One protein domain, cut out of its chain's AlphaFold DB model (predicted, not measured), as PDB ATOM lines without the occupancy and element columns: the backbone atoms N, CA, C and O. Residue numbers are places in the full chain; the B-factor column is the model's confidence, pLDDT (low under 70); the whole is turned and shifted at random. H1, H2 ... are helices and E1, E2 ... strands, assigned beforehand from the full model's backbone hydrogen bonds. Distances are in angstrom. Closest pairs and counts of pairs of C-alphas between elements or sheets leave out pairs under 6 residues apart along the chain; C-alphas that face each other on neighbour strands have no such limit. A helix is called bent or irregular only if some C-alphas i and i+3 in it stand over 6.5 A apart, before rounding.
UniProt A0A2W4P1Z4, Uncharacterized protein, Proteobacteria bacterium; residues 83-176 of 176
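Overview. This is residues 83 to 176 of the 176 residues of an uncharacterized protein of Proteobacteria bacterium (UniProt A0A2W4P1Z4). A small twisted sheet of three strands, E1, E2 and E3, stands across from one long helix, H5, with shorter helices joining the two sides. H3 runs side by side with H5 and its residues 110 to 118 graze the sheet, H2 crosses over E1 and E2 on one face of the sheet, and H1 and H4 pack on H5. The printed part has 94 residues, with five named helices and three named strands in the order E1 H1 H2 H3 H4 E2 E3 H5. The sheet's order is E1, E2, E3, antiparallel throughout, and the class is mixed, helices and strands. The whole is compact and rounded, with a radius of gyration of the C-alphas of 12.5 A and spans of 36 by 26 by 22 A.

Along the chain. The sheet holds E1, residues 83 to 86, from C-alpha 83 at (391.632, 294.435, 859.353), E2, residues 133 to 137, 13.2 A long, and E3, residues 143 to 146. H5, residues 157 to 175, is 24.3 A long and ends with C-alpha 175 at (397.292, 287.546, 843.260). It is irregular, with C-alphas 159 and 162 8.1 A apart, and has a kink of 44 degrees near residue 164. H3, residues 108 to 120, is 18.2 A long, and H2, residues 97 to 104, is 10.4 A. H1, residues 88 to 91, and H4, residues 122 to 126, are short.

Arrangement. The inner strand E2 has E1 antiparallel to it at 151 degrees, with N 86 and O 134 within hydrogen-bond range at 2.8 A. E2 and E3 form a hairpin, antiparallel at 135 degrees, with N 135 and O 144 at 2.9 A. The sheet is only just strongly twisted, its C-alphas lying up to 4.0 A off the best plane. H2 is on the sheet at a height of 9.3 A and runs across the strands, at 68 degrees to E1 on the local plane. H3 only grazes the sheet; its closest C-alpha pair with E3 is Leu 111 and Leu 143, 5.6 A apart. H5 is the hub and is not on the sheet. It touches H3 at a shallow tilt of 26 degrees, opposite ways, the closest C-alphas being those of Leu 112 and Gln 172, 6.2 A apart. It touches H1, with C-alphas of Gln 89 and Ile 164 closest at 4.3 A. With residues 157 to 165 alone it touches H4, C-alphas of Cys 126 and Ala 157 being closest at 4.6 A. With residues 174 to 175 alone it only just touches H2, with 3 pairs of C-alphas within 8 A, the closest those of Arg 100 and Ala 174, 7.3 A apart. In H2, H3 and H4 every O i to N i+4 pair is within hydrogen-bond range; in H5 13 of 15 are, and H1 is too short for such a pair.

Size, cuts and confidence. The two C-alphas farthest apart, of Asp 153 and Asn 176, are 38.2 A apart. The printed part has no cut and ends at the chain's last residue, 176. No link is long; those from H4 to E2 and from E3 to H5 are short, the others tight. The mean pLDDT of the printed part is 94.4, and no printed residue is under 70.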
ATOM      1  N   GLU A  83     391.731 295.603 858.471       87.50
ATOM      2  CA  GLU A  83     391.632 294.435 859.353       87.50
ATOM      3  C   GLU A  83     392.954 294.169 860.072       87.50
ATOM      4  O   GLU A  83     392.993 293.838 861.257       87.50
ATOM      5  N   ARG A  84     394.052 294.274 859.319       90.25
ATOM      6  CA  ARG A  84     395.400 293.959 859.771       90.25
ATOM      7  C   ARG A  84     396.421 294.530 858.790       90.25
ATOM      8  O   ARG A  84     396.129 294.697 857.606       90.25
ATOM      9  N   THR A  85     397.620 294.778 859.298       93.62
ATOM     10  CA  THR A  85     398.794 295.146 858.509       93.62
ATOM     11  C   THR A  85     399.684 293.932 858.237       93.62
ATOM     12  O   THR A  85     399.653 292.928 858.956       93.62
ATOM     13  N   PHE A  86     400.494 294.003 857.191       94.88
ATOM     14  CA  PHE A  86     401.500 292.998 856.873       94.88
ATOM     15  C   PHE A  86     402.743 293.661 856.290       94.88
ATOM     16  O   PHE A  86     402.727 294.821 855.888       94.88
ATOM     17  N   LYS A  87     403.835 292.905 856.255       95.81
ATOM     18  CA  LYS A  87     405.152 293.390 855.856       95.81
ATOM     19  C   LYS A  87     405.690 292.507 854.730       95.81
ATOM     20  O   LYS A  87     405.757 291.290 854.939       95.81
ATOM     21  N   PRO A  88     406.060 293.044 853.555       96.75
ATOM     22  CA  PRO A  88     406.512 292.215 852.438       96.75
ATOM     23  C   PRO A  88     407.705 291.322 852.775       96.75
ATOM     24  O   PRO A  88     407.713 290.169 852.367       96.75
ATOM     25  N   GLN A  89     408.658 291.774 853.595       95.50
ATOM     26  CA  GLN A  89     409.805 290.957 854.009       95.50
ATOM     27  C   GLN A  89     409.402 289.662 854.733       95.50
ATOM     28  O   GLN A  89     410.103 288.659 854.636       95.50
ATOM     29  N   MET A  90     408.242 289.639 855.401       96.31
ATOM     30  CA  MET A  90     407.702 288.425 856.025       96.31
ATOM     31  C   MET A  90     407.102 287.444 855.009       96.31
ATOM     32  O   MET A  90     406.743 286.330 855.377       96.31
ATOM     33  N   CYS A  91     406.969 287.858 853.749       96.88
ATOM     34  CA  CYS A  91     406.427 287.067 852.650       96.88
ATOM     35  C   CYS A  91     407.524 286.550 851.702       96.88
ATOM     36  O   CYS A  91     407.207 286.003 850.650       96.88
ATOM     37  N   ALA A  92     408.807 286.739 852.034       96.31
ATOM     38  CA  ALA A  92     409.930 286.405 851.154       96.31
ATOM     39  C   ALA A  92     410.079 284.898 850.875       96.31
ATOM     40  O   ALA A  92     410.531 284.522 849.799       96.31
ATOM     41  N   PHE A  93     409.677 284.037 851.813       94.19
ATOM     42  CA  PHE A  93     409.681 282.582 851.617       94.19
ATOM     43  C   PHE A  93     408.335 282.070 851.103       94.19
ATOM     44  O   PHE A  93     408.275 281.310 850.145       94.19
ATOM     45  N   GLU A  94     407.249 282.518 851.726       94.81
ATOM     46  CA  GLU A  94     405.882 282.193 851.336       94.81
ATOM     47  C   GLU A  94     404.934 283.302 851.792       94.81
ATOM     48  O   GLU A  94     405.217 284.001 852.763       94.81
ATOM     49  N   VAL A  95     403.784 283.452 851.127       96.69
ATOM     50  CA  VAL A  95     402.729 284.363 851.596       96.69
ATOM     51  C   VAL A  95     401.917 283.661 852.692       96.69
ATOM     52  O   VAL A  95     401.211 282.692 852.374       96.69
ATOM     53  N   PRO A  96     401.945 284.146 853.952       96.44
ATOM     54  CA  PRO A  96     401.234 283.499 855.048       96.44
ATOM     55  C   PRO A  96     399.720 283.431 854.791       96.44
ATOM     56  O   PRO A  96     399.161 284.376 854.222       96.44
ATOM     57  N   PRO A  97     399.002 282.399 855.281       94.88
ATOM     58  CA  PRO A  97     397.558 282.252 855.054       94.88
ATOM     59  C   PRO A  97     396.734 283.480 855.461       94.88
ATOM     60  O   PRO A  97     395.772 283.846 854.789       94.88
ATOM     61  N   LYS A  98     397.141 284.165 856.539       93.62
ATOM     62  CA  LYS A  98     396.491 285.406 856.989       93.62
ATOM     63  C   LYS A  98     396.649 286.533 855.968       93.62
ATOM     64  O   LYS A  98     395.668 287.199 855.665       93.62
ATOM     65  N   THR A  99     397.842 286.711 855.405       95.69
ATOM     66  CA  THR A  99     398.097 287.704 854.352       95.69
ATOM     67  C   THR A  99     397.338 287.355 853.076       95.69
ATOM     68  O   THR A  99     396.708 288.230 852.495       95.69
ATOM     69  N   ARG A 100     397.290 286.073 852.686       94.75
ATOM     70  CA  ARG A 100     396.468 285.624 851.547       94.75
ATOM     71  C   ARG A 100     394.992 285.974 851.730       94.75
ATOM     72  O   ARG A 100     394.373 286.479 850.803       94.75
ATOM     73  N   LYS A 101     394.440 285.755 852.930       92.69
ATOM     74  CA  LYS A 101     393.048 286.111 853.242       92.69
ATOM     75  C   LYS A 101     392.796 287.620 853.131       92.69
ATOM     76  O   LYS A 101     391.754 288.007 852.618       92.69
ATOM     77  N   LEU A 102     393.744 288.452 853.575       92.50
ATOM     78  CA  LEU A 102     393.652 289.912 853.425       92.50
ATOM     79  C   LEU A 102     393.646 290.325 851.948       92.50
ATOM     80  O   LEU A 102     392.800 291.114 851.544       92.50
ATOM     81  N   LEU A 103     394.551 289.759 851.142       93.88
ATOM     82  CA  LEU A 103     394.622 290.022 849.701       93.88
ATOM     83  C   LEU A 103     393.343 289.587 848.974       93.88
ATOM     84  O   LEU A 103     392.827 290.330 848.149       93.88
ATOM     85  N   ALA A 104     392.796 288.420 849.325       91.06
ATOM     86  CA  ALA A 104     391.549 287.910 848.755       91.06
ATOM     87  C   ALA A 104     390.323 288.781 849.086       91.06
ATOM     88  O   ALA A 104     389.319 288.706 848.383       91.06
ATOM     89  N   GLY A 105     390.390 289.586 850.151       88.69
ATOM     90  CA  GLY A 105     389.340 290.536 850.515       88.69
ATOM     91  C   GLY A 105     389.442 291.896 849.816       88.69
ATOM     92  O   GLY A 105     388.541 292.712 849.985       88.69
ATOM     93  N   GLY A 106     390.523 292.169 849.080       92.12
ATOM     94  CA  GLY A 106     390.713 293.425 848.355       92.12
ATOM     95  C   GLY A 106     390.375 293.322 846.868       92.12
ATOM     96  O   GLY A 106     390.010 292.266 846.352       92.12
ATOM     97  N   ASN A 107     390.518 294.438 846.155       95.56
ATOM     98  CA  ASN A 107     390.329 294.469 844.708       95.56
ATOM     99  C   ASN A 107     391.635 294.044 844.018       95.56
ATOM    100  O   ASN A 107     392.625 294.769 844.068       95.56
ATOM    101  N   ARG A 108     391.632 292.877 843.360       95.75
ATOM    102  CA  ARG A 108     392.827 292.267 842.745       95.75
ATOM    103  C   ARG A 108     393.606 293.231 841.845       95.75
ATOM    104  O   ARG A 108     394.823 293.308 841.974       95.75
ATOM    105  N   GLU A 109     392.927 293.952 840.953       96.31
ATOM    106  CA  GLU A 109     393.570 294.870 840.002       96.31
ATOM    107  C   GLU A 109     394.243 296.040 840.725       96.31
ATOM    108  O   GLU A 109     395.405 296.350 840.466       96.31
ATOM    109  N   LEU A 110     393.542 296.640 841.689       96.94
ATOM    110  CA  LEU A 110     394.060 297.750 842.489       96.94
ATOM    111  C   LEU A 110     395.212 297.319 843.405       96.94
ATOM    112  O   LEU A 110     396.179 298.062 843.573       96.94
ATOM    113  N   LEU A 111     395.134 296.118 843.979       97.56
ATOM    114  CA  LEU A 111     396.212 295.547 844.783       97.56
ATOM    115  C   LEU A 111     397.456 295.281 843.937       97.56
ATOM    116  O   LEU A 111     398.558 295.634 844.357       97.56
ATOM    117  N   LEU A 112     397.293 294.689 842.750       97.50
ATOM    118  CA  LEU A 112     398.408 294.419 841.847       97.50
ATOM    119  C   LEU A 112     399.076 295.721 841.394       97.50
ATOM    120  O   LEU A 112     400.300 295.825 841.474       97.50
ATOM    121  N   ALA A 113     398.286 296.726 841.006       96.81
ATOM    122  CA  ALA A 113     398.792 298.047 840.647       96.81
ATOM    123  C   ALA A 113     399.578 298.690 841.803       96.81
ATOM    124  O   ALA A 113     400.678 299.199 841.596       96.81
ATOM    125  N   GLY A 114     399.069 298.599 843.038       97.44
ATOM    126  CA  GLY A 114     399.777 299.104 844.214       97.44
ATOM    127  C   GLY A 114     401.093 298.367 844.491       97.44
ATOM    128  O   GLY A 114     402.121 298.991 844.744       97.44
ATOM    129  N   LEU A 115     401.113 297.036 844.392       97.88
ATOM    130  CA  LEU A 115     402.351 296.265 844.558       97.88
ATOM    131  C   LEU A 115     403.389 296.588 843.472       97.88
ATOM    132  O   LEU A 115     404.584 296.609 843.768       97.88
ATOM    133  N   GLN A 116     402.950 296.847 842.239       97.19
ATOM    134  CA  GLN A 116     403.819 297.266 841.135       97.19
ATOM    135  C   GLN A 116     404.374 298.680 841.344       97.19
ATOM    136  O   GLN A 116     405.556 298.910 841.096       97.19
ATOM    137  N   GLU A 117     403.562 299.613 841.849       97.56
ATOM    138  CA  GLU A 117     404.013 300.965 842.202       97.56
ATOM    139  C   GLU A 117     405.134 300.925 843.254       97.56
ATOM    140  O   GLU A 117     406.151 301.614 843.112       97.56
ATOM    141  N   ILE A 118     404.967 300.086 844.284       97.44
ATOM    142  CA  ILE A 118     405.978 299.890 845.327       97.44
ATOM    143  C   ILE A 118     407.253 299.303 844.728       97.44
ATOM    144  O   ILE A 118     408.331 299.820 845.008       97.44
ATOM    145  N   ASP A 119     407.160 298.246 843.918       96.62
ATOM    146  CA  ASP A 119     408.344 297.593 843.345       96.62
ATOM    147  C   ASP A 119     409.135 298.550 842.434       96.62
ATOM    148  O   ASP A 119     410.360 298.658 842.548       96.62
ATOM    149  N   ALA A 120     408.433 299.351 841.623       96.56
ATOM    150  CA  ALA A 120     409.035 300.374 840.766       96.56
ATOM    151  C   ALA A 120     409.783 301.465 841.556       96.56
ATOM    152  O   ALA A 120     410.782 302.007 841.081       96.56
ATOM    153  N   ASN A 121     409.334 301.773 842.777       97.12
ATOM    154  CA  ASN A 121     409.934 302.790 843.645       97.12
ATOM    155  C   ASN A 121     410.721 302.208 844.825       97.12
ATOM    156  O   ASN A 121     411.154 302.961 845.703       97.12
ATOM    157  N   LEU A 122     410.953 300.892 844.853       97.19
ATOM    158  CA  LEU A 122     411.353 300.171 846.060       97.19
ATOM    159  C   LEU A 122     412.610 300.745 846.719       97.19
ATOM    160  O   LEU A 122     412.626 300.990 847.923       97.19
ATOM    161  N   ALA A 123     413.657 301.016 845.937       96.75
ATOM    162  CA  ALA A 123     414.906 301.561 846.469       96.75
ATOM    163  C   ALA A 123     414.727 302.951 847.096       96.75
ATOM    164  O   ALA A 123     415.339 303.251 848.121       96.75
ATOM    165  N   ARG A 124     413.863 303.785 846.506       97.50
ATOM    166  CA  ARG A 124     413.569 305.135 847.003       97.50
ATOM    167  C   ARG A 124     412.725 305.061 848.275       97.50
ATOM    168  O   ARG A 124     413.072 305.713 849.251       97.50
ATOM    169  N   ILE A 125     411.698 304.206 848.291       97.69
ATOM    170  CA  ILE A 125     410.859 303.945 849.471       97.69
ATOM    171  C   ILE A 125     411.709 303.425 850.633       97.69
ATOM    172  O   ILE A 125     411.695 304.013 851.712       97.69
ATOM    173  N   CYS A 126     412.505 302.373 850.415       96.75
ATOM    174  CA  CYS A 126     413.389 301.811 851.438       96.75
ATOM    175  C   CYS A 126     414.452 302.805 851.916       96.75
ATOM    176  O   CYS A 126     414.965 302.663 853.021       96.75
ATOM    177  N   GLY A 127     414.785 303.802 851.092       96.50
ATOM    178  CA  GLY A 127     415.641 304.924 851.448       96.50
ATOM    179  C   GLY A 127     414.966 305.987 852.317       96.50
ATOM    180  O   GLY A 127     415.661 306.909 852.729       96.50
ATOM    181  N   ILE A 128     413.670 305.885 852.610       96.31
ATOM    182  CA  ILE A 128     412.916 306.836 853.441       96.31
ATOM    183  C   ILE A 128     412.431 306.160 854.726       96.31
ATOM    184  O   ILE A 128     412.668 306.678 855.816       96.31
ATOM    185  N   VAL A 129     411.791 304.997 854.591       95.31
ATOM    186  CA  VAL A 129     411.097 304.321 855.696       95.31
ATOM    187  C   VAL A 129     412.024 303.392 856.478       95.31
ATOM    188  O   VAL A 129     412.953 302.798 855.921       95.31
ATOM    189  N   GLY A 130     411.754 303.228 857.774       93.50
ATOM    190  CA  GLY A 130     412.429 302.244 858.626       93.50
ATOM    191  C   GLY A 130     411.991 300.826 858.284       93.50
ATOM    192  O   GLY A 130     412.799 299.898 858.258       93.50
ATOM    193  N   GLU A 131     410.716 300.681 857.931       92.50
ATOM    194  CA  GLU A 131     410.097 299.424 857.554       92.50
ATOM    195  C   GLU A 131     408.973 299.651 856.539       92.50
ATOM    196  O   GLU A 131     408.320 300.689 856.543       92.50
ATOM    197  N   LEU A 132     408.735 298.675 855.661       94.94
ATOM    198  CA  LEU A 132     407.607 298.715 854.738       94.94
ATOM    199  C   LEU A 132     406.410 297.962 855.331       94.94
ATOM    200  O   LEU A 132     406.356 296.731 855.284       94.94
ATOM    201  N   THR A 133     405.444 298.711 855.859       95.12
ATOM    202  CA  THR A 133     404.190 298.170 856.396       95.12
ATOM    203  C   THR A 133     403.032 298.502 855.462       95.12
ATOM    204  O   THR A 133     402.835 299.649 855.071       95.12
ATOM    205  N   LEU A 134     402.254 297.484 855.101       96.69
ATOM    206  CA  LEU A 134     401.140 297.571 854.163       96.69
ATOM    207  C   LEU A 134     399.828 297.144 854.819       96.69
ATOM    208  O   LEU A 134     399.808 296.302 855.718       96.69
ATOM    209  N   ALA A 135     398.719 297.683 854.330       95.75
ATOM    210  CA  ALA A 135     397.371 297.272 854.689       95.75
ATOM    211  C   ALA A 135     396.454 297.292 853.463       95.75
ATOM    212  O   ALA A 135     396.710 298.012 852.501       95.75
ATOM    213  N   VAL A 136     395.368 296.521 853.522       96.50
ATOM    214  CA  VAL A 136     394.270 296.601 852.552       96.50
ATOM    215  C   VAL A 136     393.116 297.345 853.208       96.50
ATOM    216  O   VAL A 136     392.647 296.938 854.276       96.50
ATOM    217  N   ASN A 137     392.673 298.436 852.592       95.12
ATOM    218  CA  ASN A 137     391.487 299.152 853.036       95.12
ATOM    219  C   ASN A 137     390.233 298.435 852.518       95.12
ATOM    220  O   ASN A 137     390.097 298.180 851.325       95.12
ATOM    221  N   LYS A 138     389.308 298.102 853.418       92.62
ATOM    222  CA  LYS A 138     388.084 297.363 853.082       92.62
ATOM    223  C   LYS A 138     387.081 298.171 852.271       92.62
ATOM    224  O   LYS A 138     386.255 297.574 851.594       92.62
ATOM    225  N   ASP A 139     387.121 299.495 852.383       91.56
ATOM    226  CA  ASP A 139     386.137 300.350 851.719       91.56
ATOM    227  C   ASP A 139     386.383 300.449 850.208       91.56
ATOM    228  O   ASP A 139     385.435 300.396 849.432       91.56
ATOM    229  N   ASP A 140     387.643 300.573 849.784       92.75
ATOM    230  CA  ASP A 140     388.018 300.734 848.371       92.75
ATOM    231  C   ASP A 140     388.783 299.527 847.794       92.75
ATOM    232  O   ASP A 140     389.050 299.476 846.591       92.75
ATOM    233  N   GLY A 141     389.147 298.552 848.632       94.12
ATOM    234  CA  GLY A 141     389.925 297.378 848.247       94.12
ATOM    235  C   GLY A 141     391.372 297.685 847.852       94.12
ATOM    236  O   GLY A 141     392.011 296.820 847.251       94.12
ATOM    237  N   ARG A 142     391.885 298.889 848.146       96.00
ATOM    238  CA  ARG A 142     393.231 299.346 847.768       96.00
ATOM    239  C   ARG A 142     394.275 299.015 848.821       96.00
ATOM    240  O   ARG A 142     393.982 298.847 850.008       96.00
ATOM    241  N   LEU A 143     395.520 298.970 848.361       96.88
ATOM    242  CA  LEU A 143     396.694 298.886 849.212       96.88
ATOM    243  C   LEU A 143     397.046 300.277 849.756       96.88
ATOM    244  O   LEU A 143     397.037 301.250 849.009       96.88
ATOM    245  N   TYR A 144     397.409 300.350 851.030       97.38
ATOM    246  CA  TYR A 144     397.985 301.543 851.641       97.38
ATOM    247  C   TYR A 144     399.277 301.186 852.368       97.38
ATOM    248  O   TYR A 144     399.351 300.174 853.067       97.38
ATOM    249  N   MET A 145     400.284 302.037 852.216       96.38
ATOM    250  CA  MET A 145     401.460 302.073 853.068       96.38
ATOM    251  C   MET A 145     401.108 302.786 854.371       96.38
ATOM    252  O   MET A 145     400.402 303.794 854.370       96.38
ATOM    253  N   LEU A 146     401.615 302.259 855.477       92.69
ATOM    254  CA  LEU A 146     401.476 302.814 856.819       92.69
ATOM    255  C   LEU A 146     402.853 302.849 857.482       92.69
ATOM    256  O   LEU A 146     403.759 302.148 857.037       92.69
ATOM    257  N   ASP A 147     402.965 303.603 858.575       85.88
ATOM    258  CA  ASP A 147     404.173 303.671 859.407       85.88
ATOM    259  C   ASP A 147     405.405 304.161 858.624       85.88
ATOM    260  O   ASP A 147     406.284 303.395 858.238       85.88
ATOM    261  N   PHE A 148     405.425 305.462 858.317       86.00
ATOM    262  CA  PHE A 148     406.370 306.029 857.349       86.00
ATOM    263  C   PHE A 148     407.737 306.335 857.957       86.00
ATOM    264  O   PHE A 148     408.701 306.535 857.216       86.00
ATOM    265  N   SER A 149     407.840 306.421 859.285       87.00
ATOM    266  CA  SER A 149     409.064 306.892 859.927       87.00
ATOM    267  C   SER A 149     410.269 305.988 859.654       87.00
ATOM    268  O   SER A 149     410.147 304.760 859.621       87.00
ATOM    269  N   PRO A 150     411.479 306.568 859.534       89.00
ATOM    270  CA  PRO A 150     412.702 305.819 859.787       89.00
ATOM    271  C   PRO A 150     412.702 305.255 861.216       89.00
ATOM    272  O   PRO A 150     411.968 305.729 862.088       89.00
ATOM    273  N   GLY A 151     413.562 304.267 861.469       85.38
ATOM    274  CA  GLY A 151     413.778 303.732 862.811       85.38
ATOM    275  C   GLY A 151     414.192 304.824 863.804       85.38
ATOM    276  O   GLY A 151     414.611 305.920 863.421       85.38
ATOM    277  N   ALA A 152     414.080 304.538 865.104       83.06
ATOM    278  CA  ALA A 152     414.324 305.542 866.139       83.06
ATOM    279  C   ALA A 152     415.741 306.155 866.078       83.06
ATOM    280  O   ALA A 152     415.917 307.335 866.377       83.06
ATOM    281  N   ASP A 153     416.709 305.355 865.638       86.56
ATOM    282  CA  ASP A 153     418.122 305.663 865.391       86.56
ATOM    283  C   ASP A 153     418.402 306.224 863.980       86.56
ATOM    284  O   ASP A 153     419.552 306.462 863.615       86.56
ATOM    285  N   GLY A 154     417.364 306.426 863.166       84.62
ATOM    286  CA  GLY A 154     417.471 306.833 861.767       84.62
ATOM    287  C   GLY A 154     417.698 305.678 860.790       84.62
ATOM    288  O   GLY A 154     417.894 305.938 859.599       84.62
ATOM    289  N   SER A 155     417.665 304.423 861.256       90.12
ATOM    290  CA  SER A 155     417.789 303.244 860.396       90.12
ATOM    291  C   SER A 155     416.675 303.175 859.346       90.12
ATOM    292  O   SER A 155     415.568 303.691 859.515       90.12
ATOM    293  N   ARG A 156     417.005 302.558 858.208       93.88
ATOM    294  CA  ARG A 156     416.168 302.501 857.004       93.88
ATOM    295  C   ARG A 156     416.074 301.074 856.483       93.88
ATOM    296  O   ARG A 156     416.999 300.280 856.664       93.88
ATOM    297  N   ALA A 157     415.016 300.777 855.737       94.69
ATOM    298  CA  ALA A 157     414.759 299.448 855.186       94.69
ATOM    299  C   ALA A 157     415.727 299.021 854.056       94.69
ATOM    300  O   ALA A 157     415.623 297.900 853.557       94.69
ATOM    301  N   LEU A 158     416.684 299.869 853.650       93.88
ATOM    302  CA  LEU A 158     417.658 299.589 852.580       93.88
ATOM    303  C   LEU A 158     418.394 298.252 852.748       93.88
ATOM    304  O   LEU A 158     418.549 297.519 851.773       93.88
ATOM    305  N   GLY A 159     418.803 297.905 853.972       92.12
ATOM    306  CA  GLY A 159     419.503 296.642 854.241       92.12
ATOM    307  C   GLY A 159     418.663 295.391 853.949       92.12
ATOM    308  O   GLY A 159     419.212 294.314 853.754       92.12
ATOM    309  N   GLN A 160     417.336 295.533 853.874       94.12
ATOM    310  CA  GLN A 160     416.390 294.445 853.616       94.12
ATOM    311  C   GLN A 160     415.789 294.499 852.206       94.12
ATOM    312  O   GLN A 160     414.860 293.748 851.910       94.12
ATOM    313  N   ILE A 161     416.302 295.356 851.314       96.31
ATOM    314  CA  ILE A 161     415.669 295.636 850.018       96.31
ATOM    315  C   ILE A 161     415.426 294.377 849.173       96.31
ATOM    316  O   ILE A 161     414.362 294.242 848.577       96.31
ATOM    317  N   GLN A 162     416.373 293.432 849.151       97.19
ATOM    318  CA  GLN A 162     416.212 292.201 848.372       97.19
ATOM    319  C   GLN A 162     415.154 291.283 848.982       97.19
ATOM    320  O   GLN A 162     414.308 290.769 848.259       97.19
ATOM    321  N   THR A 163     415.129 291.144 850.309       97.75
ATOM    322  CA  THR A 163     414.094 290.380 851.018       97.75
ATOM    323  C   THR A 163     412.707 290.975 850.784       97.75
ATOM    324  O   THR A 163     411.750 290.246 850.530       97.75
ATOM    325  N   ILE A 164     412.596 292.307 850.823       97.88
ATOM    326  CA  ILE A 164     411.350 293.023 850.532       97.88
ATOM    327  C   ILE A 164     410.923 292.773 849.083       97.88
ATOM    328  O   ILE A 164     409.764 292.434 848.858       97.88
ATOM    329  N   ARG A 165     411.845 292.868 848.114       98.00
ATOM    330  CA  ARG A 165     411.566 292.596 846.695       98.00
ATOM    331  C   ARG A 165     411.041 291.181 846.471       98.00
ATOM    332  O   ARG A 165     410.002 291.023 845.838       98.00
ATOM    333  N   THR A 166     411.703 290.165 847.024       98.06
ATOM    334  CA  THR A 166     411.226 288.774 846.941       98.06
ATOM    335  C   THR A 166     409.829 288.640 847.547       98.06
ATOM    336  O   THR A 166     408.945 288.013 846.968       98.06
ATOM    337  N   GLY A 167     409.591 289.292 848.685       98.25
ATOM    338  CA  GLY A 167     408.271 289.369 849.300       98.25
ATOM    339  C   GLY A 167     407.201 289.975 848.394       98.25
ATOM    340  O   GLY A 167     406.115 289.414 848.273       98.25
ATOM    341  N   LEU A 168     407.505 291.091 847.724       97.94
ATOM    342  CA  LEU A 168     406.604 291.732 846.759       97.94
ATOM    343  C   LEU A 168     406.298 290.815 845.573       97.94
ATOM    344  O   LEU A 168     405.135 290.684 845.205       97.94
ATOM    345  N   GLN A 169     407.302 290.125 845.027       97.75
ATOM    346  CA  GLN A 169     407.115 289.160 843.939       97.75
ATOM    347  C   GLN A 169     406.192 288.008 844.352       97.75
ATOM    348  O   GLN A 169     405.271 287.662 843.617       97.75
ATOM    349  N   ASN A 170     406.373 287.466 845.559       98.06
ATOM    350  CA  ASN A 170     405.500 286.421 846.092       98.06
ATOM    351  C   ASN A 170     404.063 286.917 846.311       98.06
ATOM    352  O   ASN A 170     403.112 286.184 846.042       98.06
ATOM    353  N   LEU A 171     403.888 288.157 846.777       97.88
ATOM    354  CA  LEU A 171     402.571 288.780 846.929       97.88
ATOM    355  C   LEU A 171     401.879 288.969 845.572       97.88
ATOM    356  O   LEU A 171     400.707 288.627 845.443       97.88
ATOM    357  N   GLN A 172     402.603 289.453 844.557       97.00
ATOM    358  CA  GLN A 172     402.087 289.598 843.191       97.00
ATOM    359  C   GLN A 172     401.717 288.235 842.590       97.00
ATOM    360  O   GLN A 172     400.640 288.087 842.022       97.00
ATOM    361  N   ALA A 173     402.558 287.213 842.774       95.69
ATOM    362  CA  ALA A 173     402.273 285.853 842.324       95.69
ATOM    363  C   ALA A 173     401.056 285.239 843.034       95.69
ATOM    364  O   ALA A 173     400.297 284.508 842.412       95.69
ATOM    365  N   ALA A 174     400.830 285.552 844.313       94.75
ATOM    366  CA  ALA A 174     399.653 285.091 845.051       94.75
ATOM    367  C   ALA A 174     398.345 285.772 844.615       94.75
ATOM    368  O   ALA A 174     397.271 285.276 844.957       94.75
ATOM    369  N   LEU A 175     398.432 286.896 843.900       92.56
ATOM    370  CA  LEU A 175     397.292 287.546 843.260       92.56
ATOM    371  C   LEU A 175     397.035 287.021 841.844       92.56
ATOM    372  O   LEU A 175     395.976 287.344 841.312       92.56
ATOM    373  N   ASN A 176     397.960 286.262 841.242       75.69
ATOM    374  CA  ASN A 176     397.812 285.700 839.898       75.69
ATOM    375  C   ASN A 176     396.928 284.454 839.897       75.69
ATOM    376  O   ASN A 176     395.930 284.488 839.132       75.69
TER     377      ASN A 176